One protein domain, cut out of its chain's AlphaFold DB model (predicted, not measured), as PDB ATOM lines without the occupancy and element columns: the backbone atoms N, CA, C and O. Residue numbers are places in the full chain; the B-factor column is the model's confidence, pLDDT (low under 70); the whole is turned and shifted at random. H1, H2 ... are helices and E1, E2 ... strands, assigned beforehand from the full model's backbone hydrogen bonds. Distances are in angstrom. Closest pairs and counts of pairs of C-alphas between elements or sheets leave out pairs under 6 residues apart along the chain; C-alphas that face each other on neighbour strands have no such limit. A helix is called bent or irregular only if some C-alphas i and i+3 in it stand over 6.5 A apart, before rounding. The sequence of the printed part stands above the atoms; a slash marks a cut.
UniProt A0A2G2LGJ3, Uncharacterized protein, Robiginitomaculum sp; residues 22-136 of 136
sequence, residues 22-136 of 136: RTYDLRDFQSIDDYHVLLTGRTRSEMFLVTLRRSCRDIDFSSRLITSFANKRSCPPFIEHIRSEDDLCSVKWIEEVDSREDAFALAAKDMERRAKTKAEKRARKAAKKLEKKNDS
ATOM      1  N   ARG A  22     296.978 259.075 236.472       60.47
ATOM      2  CA  ARG A  22     296.067 259.106 235.314       60.47
ATOM      3  C   ARG A  22     296.809 259.602 234.075       60.47
ATOM      4  O   ARG A  22     297.268 260.733 234.049       60.47
ATOM      5  N   THR A  23     296.890 258.771 233.044       59.75
ATOM      6  CA  THR A  23     297.835 258.931 231.923       59.75
ATOM      7  C   THR A  23     297.285 259.595 230.662       59.75
ATOM      8  O   THR A  23     297.997 259.701 229.670       59.75
ATOM      9  N   TYR A  24     296.033 260.056 230.674       55.12
ATOM     10  CA  TYR A  24     295.320 260.481 229.460       55.12
ATOM     11  C   TYR A  24     295.660 261.880 228.923       55.12
ATOM     12  O   TYR A  24     295.064 262.281 227.932       55.12
ATOM     13  N   ASP A  25     296.613 262.602 229.512       56.38
ATOM     14  CA  ASP A  25     296.933 263.973 229.091       56.38
ATOM     15  C   ASP A  25     298.446 264.277 229.131       56.38
ATOM     16  O   ASP A  25     298.851 265.380 229.480       56.38
ATOM     17  N   LEU A  26     299.313 263.318 228.800       68.31
ATOM     18  CA  LEU A  26     300.750 263.601 228.718       68.31
ATOM     19  C   LEU A  26     301.062 264.451 227.484       68.31
ATOM     20  O   LEU A  26     300.744 264.064 226.359       68.31
ATOM     21  N   ARG A  27     301.668 265.618 227.701       71.81
ATOM     22  CA  ARG A  27     301.983 266.593 226.649       71.81
ATOM     23  C   ARG A  27     303.430 266.565 226.211       71.81
ATOM     24  O   ARG A  27     303.704 266.762 225.033       71.81
ATOM     25  N   ASP A  28     304.325 266.400 227.172       78.44
ATOM     26  CA  ASP A  28     305.754 266.550 226.954       78.44
ATOM     27  C   ASP A  28     306.522 265.556 227.815       78.44
ATOM     28  O   ASP A  28     306.012 265.057 228.827       78.44
ATOM     29  N   PHE A  29     307.750 265.277 227.411       83.56
ATOM     30  CA  PHE A  29     308.664 264.435 228.154       83.56
ATOM     31  C   PHE A  29     310.055 265.055 228.167       83.56
ATOM     32  O   PHE A  29     310.459 265.789 227.271       83.56
ATOM     33  N   GLN A  30     310.817 264.687 229.178       87.50
ATOM     34  CA  GLN A  30     312.220 265.004 229.268       87.50
ATOM     35  C   GLN A  30     312.948 263.827 229.895       87.50
ATOM     36  O   GLN A  30     312.583 263.373 230.979       87.50
ATOM     37  N   SER A  31     313.997 263.349 229.240       88.56
ATOM     38  CA  SER A  31     314.913 262.424 229.884       88.56
ATOM     39  C   SER A  31     315.739 263.157 230.947       88.56
ATOM     40  O   SER A  31     316.112 264.323 230.789       88.56
ATOM     41  N   ILE A  32     315.962 262.485 232.072       91.31
ATOM     42  CA  ILE A  32     316.859 262.956 233.134       91.31
ATOM     43  C   ILE A  32     318.167 262.164 233.067       91.31
ATOM     44  O   ILE A  32     319.245 262.741 233.193       91.31
ATOM     45  N   ASP A  33     318.044 260.849 232.883       90.69
ATOM     46  CA  ASP A  33     319.129 259.902 232.650       90.69
ATOM     47  C   ASP A  33     318.566 258.598 232.039       90.69
ATOM     48  O   ASP A  33     317.353 258.438 231.876       90.69
ATOM     49  N   ASP A  34     319.435 257.614 231.788       90.56
ATOM     50  CA  ASP A  34     319.106 256.261 231.307       90.56
ATOM     51  C   ASP A  34     317.969 255.518 232.044       90.56
ATOM     52  O   ASP A  34     317.465 254.504 231.552       90.56
ATOM     53  N   TYR A  35     317.627 255.900 233.271       91.50
ATOM     54  CA  TYR A  35     316.632 255.244 234.117       91.50
ATOM     55  C   TYR A  35     315.423 256.123 234.421       91.50
ATOM     56  O   TYR A  35     314.423 255.577 234.896       91.50
ATOM     57  N   HIS A  36     315.494 257.428 234.179       92.50
ATOM     58  CA  HIS A  36     314.512 258.386 234.670       92.50
ATOM     59  C   HIS A  36     314.006 259.300 233.558       92.50
ATOM     60  O   HIS A  36     314.776 259.915 232.822       92.50
ATOM     61  N   VAL A  37     312.684 259.430 233.480       90.38
ATOM     62  CA  VAL A  37     312.005 260.328 232.542       90.38
ATOM     63  C   VAL A  37     311.011 261.175 233.310       90.38
ATOM     64  O   VAL A  37     310.179 260.651 234.046       90.38
ATOM     65  N   LEU A  38     311.073 262.483 233.112       90.12
ATOM     66  CA  LEU A  38     310.048 263.413 233.540       90.12
ATOM     67  C   LEU A  38     308.963 263.486 232.468       90.12
ATOM     68  O   LEU A  38     309.244 263.767 231.308       90.12
ATOM     69  N   LEU A  39     307.719 263.254 232.858       86.44
ATOM     70  CA  LEU A  39     306.555 263.446 232.008       86.44
ATOM     71  C   LEU A  39     305.767 264.656 232.496       86.44
ATOM     72  O   LEU A  39     305.545 264.811 233.695       86.44
ATOM     73  N   THR A  40     305.308 265.486 231.566       85.94
ATOM     74  CA  THR A  40     304.402 266.601 231.862       85.94
ATOM     75  C   THR A  40     302.989 266.226 231.440       85.94
ATOM     76  O   THR A  40     302.768 265.790 230.309       85.94
ATOM     77  N   GLY A  41     302.041 266.388 232.356       79.56
ATOM     78  CA  GLY A  41     300.620 266.158 232.146       79.56
ATOM     79  C   GLY A  41     299.931 267.279 231.368       79.56
ATOM     80  O   GLY A  41     300.528 267.989 230.550       79.56
ATOM     81  N   ARG A  42     298.626 267.427 231.621       76.12
ATOM     82  CA  ARG A  42     297.756 268.345 230.876       76.12
ATOM     83  C   ARG A  42     298.137 269.792 231.134       76.12
ATOM     84  O   ARG A  42     298.104 270.631 230.229       76.12
ATOM     85  N   THR A  43     298.456 270.073 232.390       78.81
ATOM     86  CA  THR A  43     298.936 271.358 232.875       78.81
ATOM     87  C   THR A  43     300.434 271.280 233.155       78.81
ATOM     88  O   THR A  43     300.970 270.217 233.450       78.81
ATOM     89  N   ARG A  44     301.130 272.423 233.093       76.62
ATOM     90  CA  ARG A  44     302.568 272.490 233.427       76.62
ATOM     91  C   ARG A  44     302.864 272.177 234.897       76.62
ATOM     92  O   ARG A  44     304.018 271.961 235.232       76.62
ATOM     93  N   SER A  45     301.844 272.196 235.748       81.06
ATOM     94  CA  SER A  45     301.943 271.875 237.171       81.06
ATOM     95  C   SER A  45     301.811 270.378 237.450       81.06
ATOM     96  O   SER A  45     302.158 269.938 238.534       81.06
ATOM     97  N   GLU A  46     301.311 269.593 236.495       82.06
ATOM     98  CA  GLU A  46     301.224 268.142 236.626       82.06
ATOM     99  C   GLU A  46     302.507 267.526 236.078       82.06
ATOM    100  O   GLU A  46     302.672 267.389 234.864       82.06
ATOM    101  N   MET A  47     303.427 267.165 236.967       87.19
ATOM    102  CA  MET A  47     304.685 266.524 236.603       87.19
ATOM    103  C   MET A  47     304.763 265.126 237.205       87.19
ATOM    104  O   MET A  47     304.336 264.885 238.334       87.19
ATOM    105  N   PHE A  48     305.324 264.189 236.443       86.50
ATOM    106  CA  PHE A  48     305.465 262.800 236.859       86.50
ATOM    107  C   PHE A  48     306.878 262.302 236.600       86.50
ATOM    108  O   PHE A  48     307.342 262.299 235.461       86.50
ATOM    109  N   LEU A  49     307.544 261.821 237.644       90.56
ATOM    110  CA  LEU A  49     308.801 261.108 237.516       90.56
ATOM    111  C   LEU A  49     308.515 259.635 237.224       90.56
ATOM    112  O   LEU A  49     307.902 258.915 238.016       90.56
ATOM    113  N   VAL A  50     308.990 259.172 236.077       87.69
ATOM    114  CA  VAL A  50     308.960 257.770 235.683       87.69
ATOM    115  C   VAL A  50     310.326 257.166 235.914       87.69
ATOM    116  O   VAL A  50     311.317 257.645 235.371       87.69
ATOM    117  N   THR A  51     310.369 256.064 236.655       90.62
ATOM    118  CA  THR A  51     311.591 255.271 236.790       90.62
ATOM    119  C   THR A  51     311.466 253.951 236.056       90.62
ATOM    120  O   THR A  51     310.484 253.217 236.197       90.62
ATOM    121  N   LEU A  52     312.505 253.606 235.309       89.25
ATOM    122  CA  LEU A  52     312.595 252.416 234.482       89.25
ATOM    123  C   LEU A  52     313.206 251.238 235.246       89.25
ATOM    124  O   LEU A  52     314.009 251.371 236.186       89.25
ATOM    125  N   ARG A  53     312.827 250.023 234.834       88.69
ATOM    126  CA  ARG A  53     313.347 248.783 235.435       88.69
ATOM    127  C   ARG A  53     314.823 248.559 235.113       88.69
ATOM    128  O   ARG A  53     315.555 248.025 235.949       88.69
ATOM    129  N   ARG A  54     315.263 248.984 233.930       89.19
ATOM    130  CA  ARG A  54     316.636 248.863 233.421       89.19
ATOM    131  C   ARG A  54     317.083 250.170 232.765       89.19
ATOM    132  O   ARG A  54     316.239 251.022 232.529       89.19
ATOM    133  N   SER A  55     318.386 250.288 232.487       88.19
ATOM    134  CA  SER A  55     318.910 251.420 231.711       88.19
ATOM    135  C   SER A  55     318.386 251.301 230.282       88.19
ATOM    136  O   SER A  55     318.320 250.194 229.726       88.19
ATOM    137  N   CYS A  56     317.957 252.443 229.768       85.38
ATOM    138  CA  CYS A  56     317.374 252.682 228.466       85.38
ATOM    139  C   CYS A  56     318.283 253.693 227.761       85.38
ATOM    140  O   CYS A  56     318.113 254.898 227.906       85.38
ATOM    141  N   ARG A  57     319.322 253.190 227.093       75.50
ATOM    142  CA  ARG A  57     320.476 253.996 226.654       75.50
ATOM    143  C   ARG A  57     320.131 255.068 225.625       75.50
ATOM    144  O   ARG A  57     320.797 256.091 225.565       75.50
ATOM    145  N   ASP A  58     319.074 254.841 224.856       72.75
ATOM    146  CA  ASP A  58     318.691 255.711 223.743       72.75
ATOM    147  C   ASP A  58     317.540 256.647 224.123       72.75
ATOM    148  O   ASP A  58     316.877 257.224 223.261       72.75
ATOM    149  N   ILE A  59     317.250 256.778 225.420       72.12
ATOM    150  CA  ILE A  59     316.178 257.652 225.899       72.12
ATOM    151  C   ILE A  59     316.607 259.121 225.919       72.12
ATOM    152  O   ILE A  59     315.785 259.984 225.625       72.12
ATOM    153  N   ASP A  60     317.892 259.387 226.172       66.50
ATOM    154  CA  ASP A  60     318.475 260.735 226.192       66.50
ATOM    155  C   ASP A  60     318.589 261.371 224.802       66.50
ATOM    156  O   ASP A  60     318.587 262.591 224.663       66.50
ATOM    157  N   PHE A  61     318.655 260.541 223.763       58.56
ATOM    158  CA  PHE A  61     318.789 260.977 222.371       58.56
ATOM    159  C   PHE A  61     317.460 260.955 221.617       58.56
ATOM    160  O   PHE A  61     317.391 261.356 220.454       58.56
ATOM    161  N   SER A  62     316.395 260.490 222.272       57.97
ATOM    162  CA  SER A  62     315.100 260.327 221.637       57.97
ATOM    163  C   SER A  62     314.438 261.673 221.390       57.97
ATOM    164  O   SER A  62     314.058 262.384 222.319       57.97
ATOM    165  N   SER A  63     314.215 262.002 220.118       55.31
ATOM    166  CA  SER A  63     313.384 263.151 219.741       55.31
ATOM    167  C   SER A  63     311.889 262.909 219.997       55.31
ATOM    168  O   SER A  63     311.091 263.848 219.955       55.31
ATOM    169  N   ARG A  64     311.490 261.647 220.238       57.75
ATOM    170  CA  ARG A  64     310.097 261.214 220.408       57.75
ATOM    171  C   ARG A  64     310.001 260.011 221.346       57.75
ATOM    172  O   ARG A  64     310.327 258.896 220.953       57.75
ATOM    173  N   LEU A  65     309.420 260.201 222.529       60.25
ATOM    174  CA  LEU A  65     308.999 259.090 223.379       60.25
ATOM    175  C   LEU A  65     307.524 258.781 223.154       60.25
ATOM    176  O   LEU A  65     306.648 259.621 223.359       60.25
ATOM    177  N   ILE A  66     307.246 257.542 222.751       61.94
ATOM    178  CA  ILE A  66     305.881 257.027 222.677       61.94
ATOM    179  C   ILE A  66     305.611 256.286 223.976       61.94
ATOM    180  O   ILE A  66     306.205 255.242 224.262       61.94
ATOM    181  N   THR A  67     304.690 256.816 224.767       61.88
ATOM    182  CA  THR A  67     304.258 256.155 225.991       61.88
ATOM    183  C   THR A  67     303.050 255.270 225.713       61.88
ATOM    184  O   THR A  67     302.018 255.757 225.248       61.88
ATOM    185  N   SER A  68     303.156 253.976 226.012       59.47
ATOM    186  CA  SER A  68     302.025 253.050 225.915       59.47
ATOM    187  C   SER A  68     301.517 252.712 227.310       59.47
ATOM    188  O   SER A  68     302.201 252.049 228.095       59.47
ATOM    189  N   PHE A  69     300.307 253.178 227.609       61.75
ATOM    190  CA  PHE A  69     299.617 252.922 228.866       61.75
ATOM    191  C   PHE A  69     298.380 252.073 228.599       61.75
ATOM    192  O   PHE A  69     297.430 252.529 227.972       61.75
ATOM    193  N   ALA A  70     298.384 250.831 229.090       51.03
ATOM    194  CA  ALA A  70     297.253 249.916 228.929       51.03
ATOM    195  C   ALA A  70     296.002 250.374 229.708       51.03
ATOM    196  O   ALA A  70     294.884 250.032 229.338       51.03
ATOM    197  N   ASN A  71     296.182 251.166 230.772       55.16
ATOM    198  CA  ASN A  71     295.111 251.608 231.661       55.16
ATOM    199  C   ASN A  71     295.061 253.134 231.780       55.16
ATOM    200  O   ASN A  71     296.093 253.800 231.816       55.16
ATOM    201  N   LYS A  72     293.849 253.683 231.974       57.72
ATOM    202  CA  LYS A  72     293.637 255.116 232.278       57.72
ATOM    203  C   LYS A  72     294.231 255.579 233.597       57.72
ATOM    204  O   LYS A  72     294.239 256.775 233.879       57.72
ATOM    205  N   ARG A  73     294.662 254.626 234.413       55.59
ATOM    206  CA  ARG A  73     295.240 254.817 235.724       55.59
ATOM    207  C   ARG A  73     296.343 253.774 235.891       55.59
ATOM    208  O   ARG A  73     296.035 252.587 235.930       55.59
ATOM    209  N   SER A  74     297.599 254.202 235.941       56.88
ATOM    210  CA  SER A  74     298.732 253.319 236.209       56.88
ATOM    211  C   SER A  74     298.861 253.141 237.716       56.88
ATOM    212  O   SER A  74     299.183 254.089 238.430       56.88
ATOM    213  N   CYS A  75     298.528 251.948 238.204       55.16
ATOM    214  CA  CYS A  75     298.560 251.583 239.615       55.16
ATOM    215  C   CYS A  75     299.388 250.308 239.775       55.16
ATOM    216  O   CYS A  75     298.918 249.240 239.385       55.16
ATOM    217  N   PRO A  76     300.499 250.392 240.519       54.28
ATOM    218  CA  PRO A  76     301.873 250.301 239.993       54.28
ATOM    219  C   PRO A  76     302.021 249.761 238.555       54.28
ATOM    220  O   PRO A  76     301.357 248.801 238.176       54.28
ATOM    221  N   PRO A  77     302.941 250.320 237.759       57.62
ATOM    222  CA  PRO A  77     303.065 249.964 236.357       57.62
ATOM    223  C   PRO A  77     303.421 248.479 236.186       57.62
ATOM    224  O   PRO A  77     304.453 247.994 236.664       57.62
ATOM    225  N   PHE A  78     302.526 247.753 235.524       53.44
ATOM    226  CA  PHE A  78     302.613 246.318 235.278       53.44
ATOM    227  C   PHE A  78     302.912 246.007 233.804       53.44
ATOM    228  O   PHE A  78     303.612 245.037 233.524       53.44
ATOM    229  N   ILE A  79     302.425 246.829 232.864       58.03
ATOM    230  CA  ILE A  79     302.528 246.614 231.400       58.03
ATOM    231  C   ILE A  79     303.025 247.887 230.682       58.03
ATOM    232  O   ILE A  79     303.187 247.925 229.465       58.03
ATOM    233  N   GLU A  80     303.281 248.958 231.420       70.06
ATOM    234  CA  GLU A  80     303.658 250.257 230.894       70.06
ATOM    235  C   GLU A  80     305.089 250.245 230.362       70.06
ATOM    236  O   GLU A  80     306.025 249.777 231.022       70.06
ATOM    237  N   HIS A  81     305.253 250.802 229.165       75.38
ATOM    238  CA  HIS A  81     306.546 250.937 228.518       75.38
ATOM    239  C   HIS A  81     306.731 252.361 228.009       75.38
ATOM    240  O   HIS A  81     305.804 252.966 227.462       75.38
ATOM    241  N   ILE A  82     307.957 252.851 228.145       76.00
ATOM    242  CA  ILE A  82     308.447 253.977 227.364       76.00
ATOM    243  C   ILE A  82     309.170 253.400 226.153       76.00
ATOM    244  O   ILE A  82     310.067 252.566 226.300       76.00
ATOM    245  N   ARG A  83     308.744 253.807 224.958       74.00
ATOM    246  CA  ARG A  83     309.394 253.446 223.702       74.00
ATOM    247  C   ARG A  83     310.217 254.636 223.208       74.00
ATOM    248  O   ARG A  83     309.643 255.702 222.988       74.00
ATOM    249  N   SER A  84     311.520 254.423 223.040       72.88
ATOM    250  CA  SER A  84     312.390 255.260 222.201       72.88
ATOM    251  C   SER A  84     312.433 254.681 220.777       72.88
ATOM    252  O   SER A  84     311.761 253.686 220.499       72.88
ATOM    253  N   GLU A  85     313.198 255.288 219.870       70.25
ATOM    254  CA  GLU A  85     313.371 254.801 218.494       70.25
ATOM    255  C   GLU A  85     313.898 253.358 218.469       70.25
ATOM    256  O   GLU A  85     313.338 252.524 217.757       70.25
ATOM    257  N   ASP A  86     314.872 253.044 219.330       74.50
ATOM    258  CA  ASP A  86     315.580 251.756 219.312       74.50
ATOM    259  C   ASP A  86     315.263 250.830 220.496       74.50
ATOM    260  O   ASP A  86     315.625 249.650 220.471       74.50
ATOM    261  N   ASP A  87     314.576 251.319 221.539       78.12
ATOM    262  CA  ASP A  87     314.382 250.545 222.769       78.12
ATOM    263  C   ASP A  87     312.955 250.602 223.346       78.12
ATOM    264  O   ASP A  87     312.254 251.616 223.293       78.12
ATOM    265  N   LEU A  88     312.536 249.483 223.944       83.19
ATOM    266  CA  LEU A  88     311.292 249.337 224.692       83.19
ATOM    267  C   LEU A  88     311.610 249.110 226.172       83.19
ATOM    268  O   LEU A  88     312.047 248.034 226.597       83.19
ATOM    269  N   CYS A  89     311.356 250.137 226.973       84.38
ATOM    270  CA  CYS A  89     311.809 250.206 228.351       84.38
ATOM    271  C   CYS A  89     310.635 250.095 229.315       84.38
ATOM    272  O   CYS A  89     309.771 250.966 229.393       84.38
ATOM    273  N   SER A  90     310.598 248.984 230.053       85.12
ATOM    274  CA  SER A  90     309.537 248.720 231.020       85.12
ATOM    275  C   SER A  90     309.622 249.673 232.204       85.12
ATOM    276  O   SER A  90     310.676 249.828 232.837       85.12
ATOM    277  N   VAL A  91     308.477 250.247 232.546       83.62
ATOM    278  CA  VAL A  91     308.351 251.141 233.687       83.62
ATOM    279  C   VAL A  91     308.364 250.331 234.988       83.62
ATOM    280  O   VAL A  91     307.808 249.235 235.094       83.62
ATOM    281  N   LYS A  92     309.071 250.847 235.994       85.19
ATOM    282  CA  LYS A  92     309.160 250.263 237.336       85.19
ATOM    283  C   LYS A  92     308.183 250.926 238.296       85.19
ATOM    284  O   LYS A  92     307.494 250.222 239.027       85.19
ATOM    285  N   TRP A  93     308.134 252.253 238.285       82.44
ATOM    286  CA  TRP A  93     307.173 253.057 239.032       82.44
ATOM    287  C   TRP A  93     307.007 254.427 238.380       82.44
ATOM    288  O   TRP A  93     307.849 254.856 237.587       82.44
ATOM    289  N   ILE A  94     305.905 255.082 238.725       83.62
ATOM    290  CA  ILE A  94     305.591 256.457 238.349       83.62
ATOM    291  C   ILE A  94     305.146 257.161 239.623       83.62
ATOM    292  O   ILE A  94     304.338 256.607 240.373       83.62
ATOM    293  N   GLU A  95     305.671 258.352 239.861       84.62
ATOM    294  CA  GLU A  95     305.294 259.200 240.985       84.62
ATOM    295  C   GLU A  95     305.032 260.630 240.512       84.62
ATOM    296  O   GLU A  95     305.660 261.110 239.574       84.62
ATOM    297  N   GLU A  96     304.048 261.282 241.123       85.56
ATOM    298  CA  GLU A  96     303.759 262.702 240.914       85.56
ATOM    299  C   GLU A  96     304.781 263.530 241.696       85.56
ATOM    300  O   GLU A  96     305.065 263.209 242.852       85.56
ATOM    301  N   VAL A  97     305.329 264.565 241.065       89.25
ATOM    302  CA  VAL A  97     306.351 265.449 241.637       89.25
ATOM    303  C   VAL A  97     305.888 266.897 241.544       89.25
ATOM    304  O   VAL A  97     305.229 267.280 240.579       89.25
ATOM    305  N   ASP A  98     306.231 267.696 242.552       89.00
ATOM    306  CA  ASP A  98     305.759 269.080 242.660       89.00
ATOM    307  C   ASP A  98     306.508 270.024 241.708       89.00
ATOM    308  O   ASP A  98     305.965 271.032 241.250       89.00
ATOM    309  N   SER A  99     307.763 269.693 241.392       90.81
ATOM    310  CA  SER A  99     308.618 270.487 240.520       90.81
ATOM    311  C   SER A  99     309.581 269.628 239.708       90.81
ATOM    312  O   SER A  99     309.805 268.441 239.969       90.81
ATOM    313  N   ARG A 100     310.198 270.266 238.710       91.56
ATOM    314  CA  ARG A 100     311.265 269.651 237.931       91.56
ATOM    315  C   ARG A 100     312.468 269.389 238.829       91.56
ATOM    316  O   ARG A 100     313.017 268.296 238.804       91.56
ATOM    317  N   GLU A 101     312.849 270.354 239.649       94.50
ATOM    318  CA  GLU A 101     313.973 270.266 240.576       94.50
ATOM    319  C   GLU A 101     313.834 269.058 241.516       94.50
ATOM    320  O   GLU A 101     314.801 268.315 241.702       94.50
ATOM    321  N   ASP A 102     312.623 268.794 242.014       93.88
ATOM    322  CA  ASP A 102     312.334 267.616 242.838       93.88
ATOM    323  C   ASP A 102     312.529 266.311 242.061       93.88
ATOM    324  O   ASP A 102     313.140 265.370 242.572       93.88
ATOM    325  N   ALA A 103     312.088 266.259 240.801       93.56
ATOM    326  CA  ALA A 103     312.292 265.099 239.935       93.56
ATOM    327  C   ALA A 103     313.784 264.785 239.741       93.56
ATOM    328  O   ALA A 103     314.206 263.635 239.885       93.56
ATOM    329  N   PHE A 104     314.595 265.811 239.463       94.50
ATOM    330  CA  PHE A 104     316.045 265.672 239.303       94.50
ATOM    331  C   PHE A 104     316.717 265.249 240.619       94.50
ATOM    332  O   PHE A 104     317.600 264.388 240.611       94.50
ATOM    333  N   ALA A 105     316.279 265.788 241.760       96.12
ATOM    334  CA  ALA A 105     316.800 265.407 243.071       96.12
ATOM    335  C   ALA A 105     316.481 263.943 243.425       96.12
ATOM    336  O   ALA A 105     317.334 263.230 243.964       96.12
ATOM    337  N   LEU A 106     315.271 263.472 243.112       94.44
ATOM    338  CA  LEU A 106     314.865 262.078 243.314       94.44
ATOM    339  C   LEU A 106     315.633 261.120 242.393       94.44
ATOM    340  O   LEU A 106     316.147 260.103 242.869       94.44
ATOM    341  N   ALA A 107     315.780 261.470 241.113       94.12
ATOM    342  CA  ALA A 107     316.556 260.691 240.149       94.12
ATOM    343  C   ALA A 107     318.025 260.550 240.584       94.12
ATOM    344  O   ALA A 107     318.563 259.439 240.628       94.12
ATOM    345  N   ALA A 108     318.654 261.650 241.017       95.94
ATOM    346  CA  ALA A 108     320.024 261.637 241.527       95.94
ATOM    347  C   ALA A 108     320.180 260.695 242.735       95.94
ATOM    348  O   ALA A 108     321.084 259.852 242.758       95.94
ATOM    349  N   LYS A 109     319.255 260.757 243.705       95.94
ATOM    350  CA  LYS A 109     319.243 259.848 244.864       95.94
ATOM    351  C   LYS A 109     319.095 258.380 244.452       95.94
ATOM    352  O   LYS A 109     319.780 257.515 245.012       95.94
ATOM    353  N   ASP A 110     318.225 258.063 243.487       94.06
ATOM    354  CA  ASP A 110     318.087 256.684 242.995       94.06
ATOM    355  C   ASP A 110     319.368 256.202 242.302       94.06
ATOM    356  O   ASP A 110     319.818 255.074 242.539       94.06
ATOM    357  N   MET A 111     320.006 257.058 241.504       94.31
ATOM    358  CA  MET A 111     321.259 256.737 240.821       94.31
ATOM    359  C   MET A 111     322.404 256.462 241.799       94.31
ATOM    360  O   MET A 111     323.104 255.453 241.654       94.31
ATOM    361  N   GLU A 112     322.551 257.270 242.849       95.69
ATOM    362  CA  GLU A 112     323.521 257.013 243.919       95.69
ATOM    363  C   GLU A 112     323.270 255.667 244.608       95.69
ATOM    364  O   GLU A 112     324.195 254.872 244.812       95.69
ATOM    365  N   ARG A 113     322.005 255.373 244.935       95.31
ATOM    366  CA  ARG A 113     321.608 254.095 245.537       95.31
ATOM    367  C   ARG A 113     321.977 252.922 244.629       95.31
ATOM    368  O   ARG A 113     322.580 251.949 245.088       95.31
ATOM    369  N   ARG A 114     321.671 253.012 243.332       92.75
ATOM    370  CA  ARG A 114     322.018 251.978 242.341       92.75
ATOM    371  C   ARG A 114     323.522 251.788 242.216       92.75
ATOM    372  O   ARG A 114     323.972 250.643 242.130       92.75
ATOM    373  N   ALA A 115     324.295 252.873 242.219       93.81
ATOM    374  CA  ALA A 115     325.751 252.819 242.162       93.81
ATOM    375  C   ALA A 115     326.327 252.071 243.374       93.81
ATOM    376  O   ALA A 115     327.104 251.129 243.188       93.81
ATOM    377  N   LYS A 116     325.868 252.401 244.591       96.19
ATOM    378  CA  LYS A 116     326.260 251.718 245.837       96.19
ATOM    379  C   LYS A 116     325.942 250.223 245.782       96.19
ATOM    380  O   LYS A 116     326.847 249.395 245.888       96.19
ATOM    381  N   THR A 117     324.699 249.855 245.467       95.19
ATOM    382  CA  THR A 117     324.299 248.439 245.363       95.19
ATOM    383  C   THR A 117     325.083 247.685 244.279       95.19
ATOM    384  O   THR A 117     325.403 246.502 244.428       95.19
ATOM    385  N   LYS A 118     325.398 248.336 243.152       93.44
ATOM    386  CA  LYS A 118     326.203 247.734 242.078       93.44
ATOM    387  C   LYS A 118     327.648 247.509 242.527       93.44
ATOM    388  O   LYS A 118     328.201 246.454 242.207       93.44
ATOM    389  N   ALA A 119     328.237 248.451 243.263       95.75
ATOM    390  CA  ALA A 119     329.575 248.324 243.832       95.75
ATOM    391  C   ALA A 119     329.647 247.172 244.846       95.75
ATOM    392  O   ALA A 119     330.486 246.285 244.695       95.75
ATOM    393  N   GLU A 120     328.701 247.093 245.783       96.31
ATOM    394  CA  GLU A 120     328.606 246.008 246.772       96.31
ATOM    395  C   GLU A 120     328.475 244.631 246.110       96.31
ATOM    396  O   GLU A 120     329.203 243.688 246.432       96.31
ATOM    397  N   LYS A 121     327.582 244.504 245.117       95.94
ATOM    398  CA  LYS A 121     327.415 243.253 244.361       95.94
ATOM    399  C   LYS A 121     328.697 242.853 243.632       95.94
ATOM    400  O   LYS A 121     328.999 241.661 243.558       95.94
ATOM    401  N   ARG A 122     329.442 243.815 243.077       95.56
ATOM    402  CA  ARG A 122     330.733 243.562 242.414       95.56
ATOM    403  C   ARG A 122     331.801 243.131 243.416       95.56
ATOM    404  O   ARG A 122     332.459 242.129 243.156       95.56
ATOM    405  N   ALA A 123     331.905 243.800 244.562       95.75
ATOM    406  CA  ALA A 123     332.829 243.434 245.635       95.75
ATOM    407  C   ALA A 123     332.556 242.011 246.153       95.75
ATOM    408  O   ALA A 123     333.460 241.180 246.186       95.75
ATOM    409  N   ARG A 124     331.287 241.674 246.426       96.06
ATOM    410  CA  ARG A 124     330.885 240.321 246.849       96.06
ATOM    411  C   ARG A 124     331.232 239.256 245.808       96.06
ATOM    412  O   ARG A 124     331.662 238.163 246.162       96.06
ATOM    413  N   LYS A 125     331.020 239.546 244.519       95.38
ATOM    414  CA  LYS A 125     331.388 238.625 243.431       95.38
ATOM    415  C   LYS A 125     332.905 238.452 243.317       95.38
ATOM    416  O   LYS A 125     333.348 237.339 243.061       95.38
ATOM    417  N   ALA A 126     333.678 239.521 243.505       94.94
ATOM    418  CA  ALA A 126     335.136 239.473 243.479       94.94
ATOM    419  C   ALA A 126     335.700 238.649 244.648       94.94
ATOM    420  O   ALA A 126     336.506 237.757 244.403       94.94
ATOM    421  N   ALA A 127     335.205 238.862 245.873       94.44
ATOM    422  CA  ALA A 127     335.600 238.089 247.054       94.44
ATOM    423  C   ALA A 127     335.362 236.583 246.856       94.44
ATOM    424  O   ALA A 127     336.299 235.794 246.934       94.44
ATOM    425  N   LYS A 128     334.151 236.200 246.427       94.38
ATOM    426  CA  LYS A 128     333.820 234.797 246.119       94.38
ATOM    427  C   LYS A 128     334.692 234.181 245.024       94.38
ATOM    428  O   LYS A 128     334.885 232.969 244.995       94.38
ATOM    429  N   LYS A 129     335.155 234.988 244.063       93.69
ATOM    430  CA  LYS A 129     336.041 234.521 242.987       93.69
ATOM    431  C   LYS A 129     337.464 234.280 243.501       93.69
ATOM    432  O   LYS A 129     338.116 233.372 243.001       93.69
ATOM    433  N   LEU A 130     337.927 235.079 244.463       91.50
ATOM    434  CA  LEU A 130     339.231 234.905 245.109       91.50
ATOM    435  C   LEU A 130     339.249 233.665 246.006       91.50
ATOM    436  O   LEU A 130     340.178 232.879 245.890       91.50
ATOM    437  N   GLU A 131     338.200 233.443 246.805       90.12
ATOM    438  CA  GLU A 131     338.054 232.232 247.635       90.12
ATOM    439  C   GLU A 131     338.148 230.964 246.774       90.12
ATOM    440  O   GLU A 131     339.054 230.158 246.952       90.12
ATOM    441  N   LYS A 132     337.333 230.873 245.714       90.31
ATOM    442  CA  LYS A 132     337.370 229.735 244.779       90.31
ATOM    443  C   LYS A 132     338.716 229.515 244.087       90.31
ATOM    444  O   LYS A 132     338.970 228.405 243.641       90.31
ATOM    445  N   LYS A 133     339.532 230.561 243.917       85.56
ATOM    446  CA  LYS A 133     340.855 230.448 243.286       85.56
ATOM    447  C   LYS A 133     341.906 229.905 244.259       85.56
ATOM    448  O   LYS A 133     342.884 229.342 243.800       85.56
ATOM    449  N   ASN A 134     341.718 230.096 245.563       82.38
ATOM    450  CA  ASN A 134     342.623 229.573 246.584       82.38
ATOM    451  C   ASN A 134     342.308 228.110 246.947       82.38
ATOM    452  O   ASN A 134     343.186 227.419 247.447       82.38
ATOM    453  N   ASP A 135     341.080 227.652 246.679       78.31
ATOM    454  CA  ASP A 135     340.631 226.266 246.883       78.31
ATOM    455  C   ASP A 135     340.866 225.343 245.659       78.31
ATOM    456  O   ASP A 135     340.420 224.195 245.663       78.31
ATOM    457  N   SER A 136     341.497 225.833 244.581       66.62
ATOM    458  CA  SER A 136     341.846 225.074 243.357       66.62
ATOM    459  C   SER A 136     343.345 225.088 243.107       66.62
ATOM    460  O   SER A 136     343.859 224.041 242.661       66.62
TER     461      SER A 136
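AT A GLANCE: This is residues 22 to 136 of the 136 residues of an uncharacterized protein of Robiginitomaculum sp (UniProt A0A2G2LGJ3). A six-stranded sheet, curled like part of a barrel and folded back on itself, makes a compact body, and one long helix, H1, packs on it with residues 100 to 111. Residues 112 to 136 stick out as an arm that makes the length. The 115 printed residues hold E1 to E6, then H1; the sheet order is E1 E2 E3 E6 E5 E4, all antiparallel, and the class is mixed. The whole is loose, with a radius of gyration of the C-alphas of 17.5 A and spans of 63 by 28 by 27 A.

HOW THE PARTS SIT: Start at E1, residues 28 to 33: it forms a hairpin with E2, residues 36 to 40, with N 30 and O 38 2.8 A apart. E2 forms a hairpin with E3, residues 47 to 52; N 37 and O 50 are 2.9 A apart. These strands form a meander, each the antiparallel neighbour of the one before, as do E4, residues 66 to 68, E5, residues 81 to 83, and E6, residues 88 to 97. N 66 and O 83 are 3.0 A apart, N 82 and O 89 2.9 A. E3 pairs with E6, N 49 to O 95 at 2.8 A, closing a Greek key, E3 to E6, a meander plus a strand beside its last. E6, which bends by 67 degrees at residue 92, is the hinge of a folded sheet, one sheet bent back on itself, whose two leaves, E1 E2 E3 and E5 E4, face each other with 12 pairs of C-alphas within 11 A. H1, residues 100 to 134, only grazes the sheet; its closest C-alphas to E3 are Ala 103 and Leu 49, 5.8 A. Every O i to N i+4 pair in H1 is within hydrogen-bond range.

IN THESE COORDINATES: Find C-alpha 28 at (305.754, 266.550, 226.954), where E1 begins. E6 spans 23.9 A. H1 runs 51.6 A to C-alpha 134 at (342.623, 229.573, 246.584).

THE WHOLE: The C-alphas farthest apart, Thr 43 and Ser 136, are 64.0 A apart. The printed part has no cut; E3 to E4 and E4 to E5 are long links. pLDDT is under 70 at residues 22 to 26, 60 to 79 and 136.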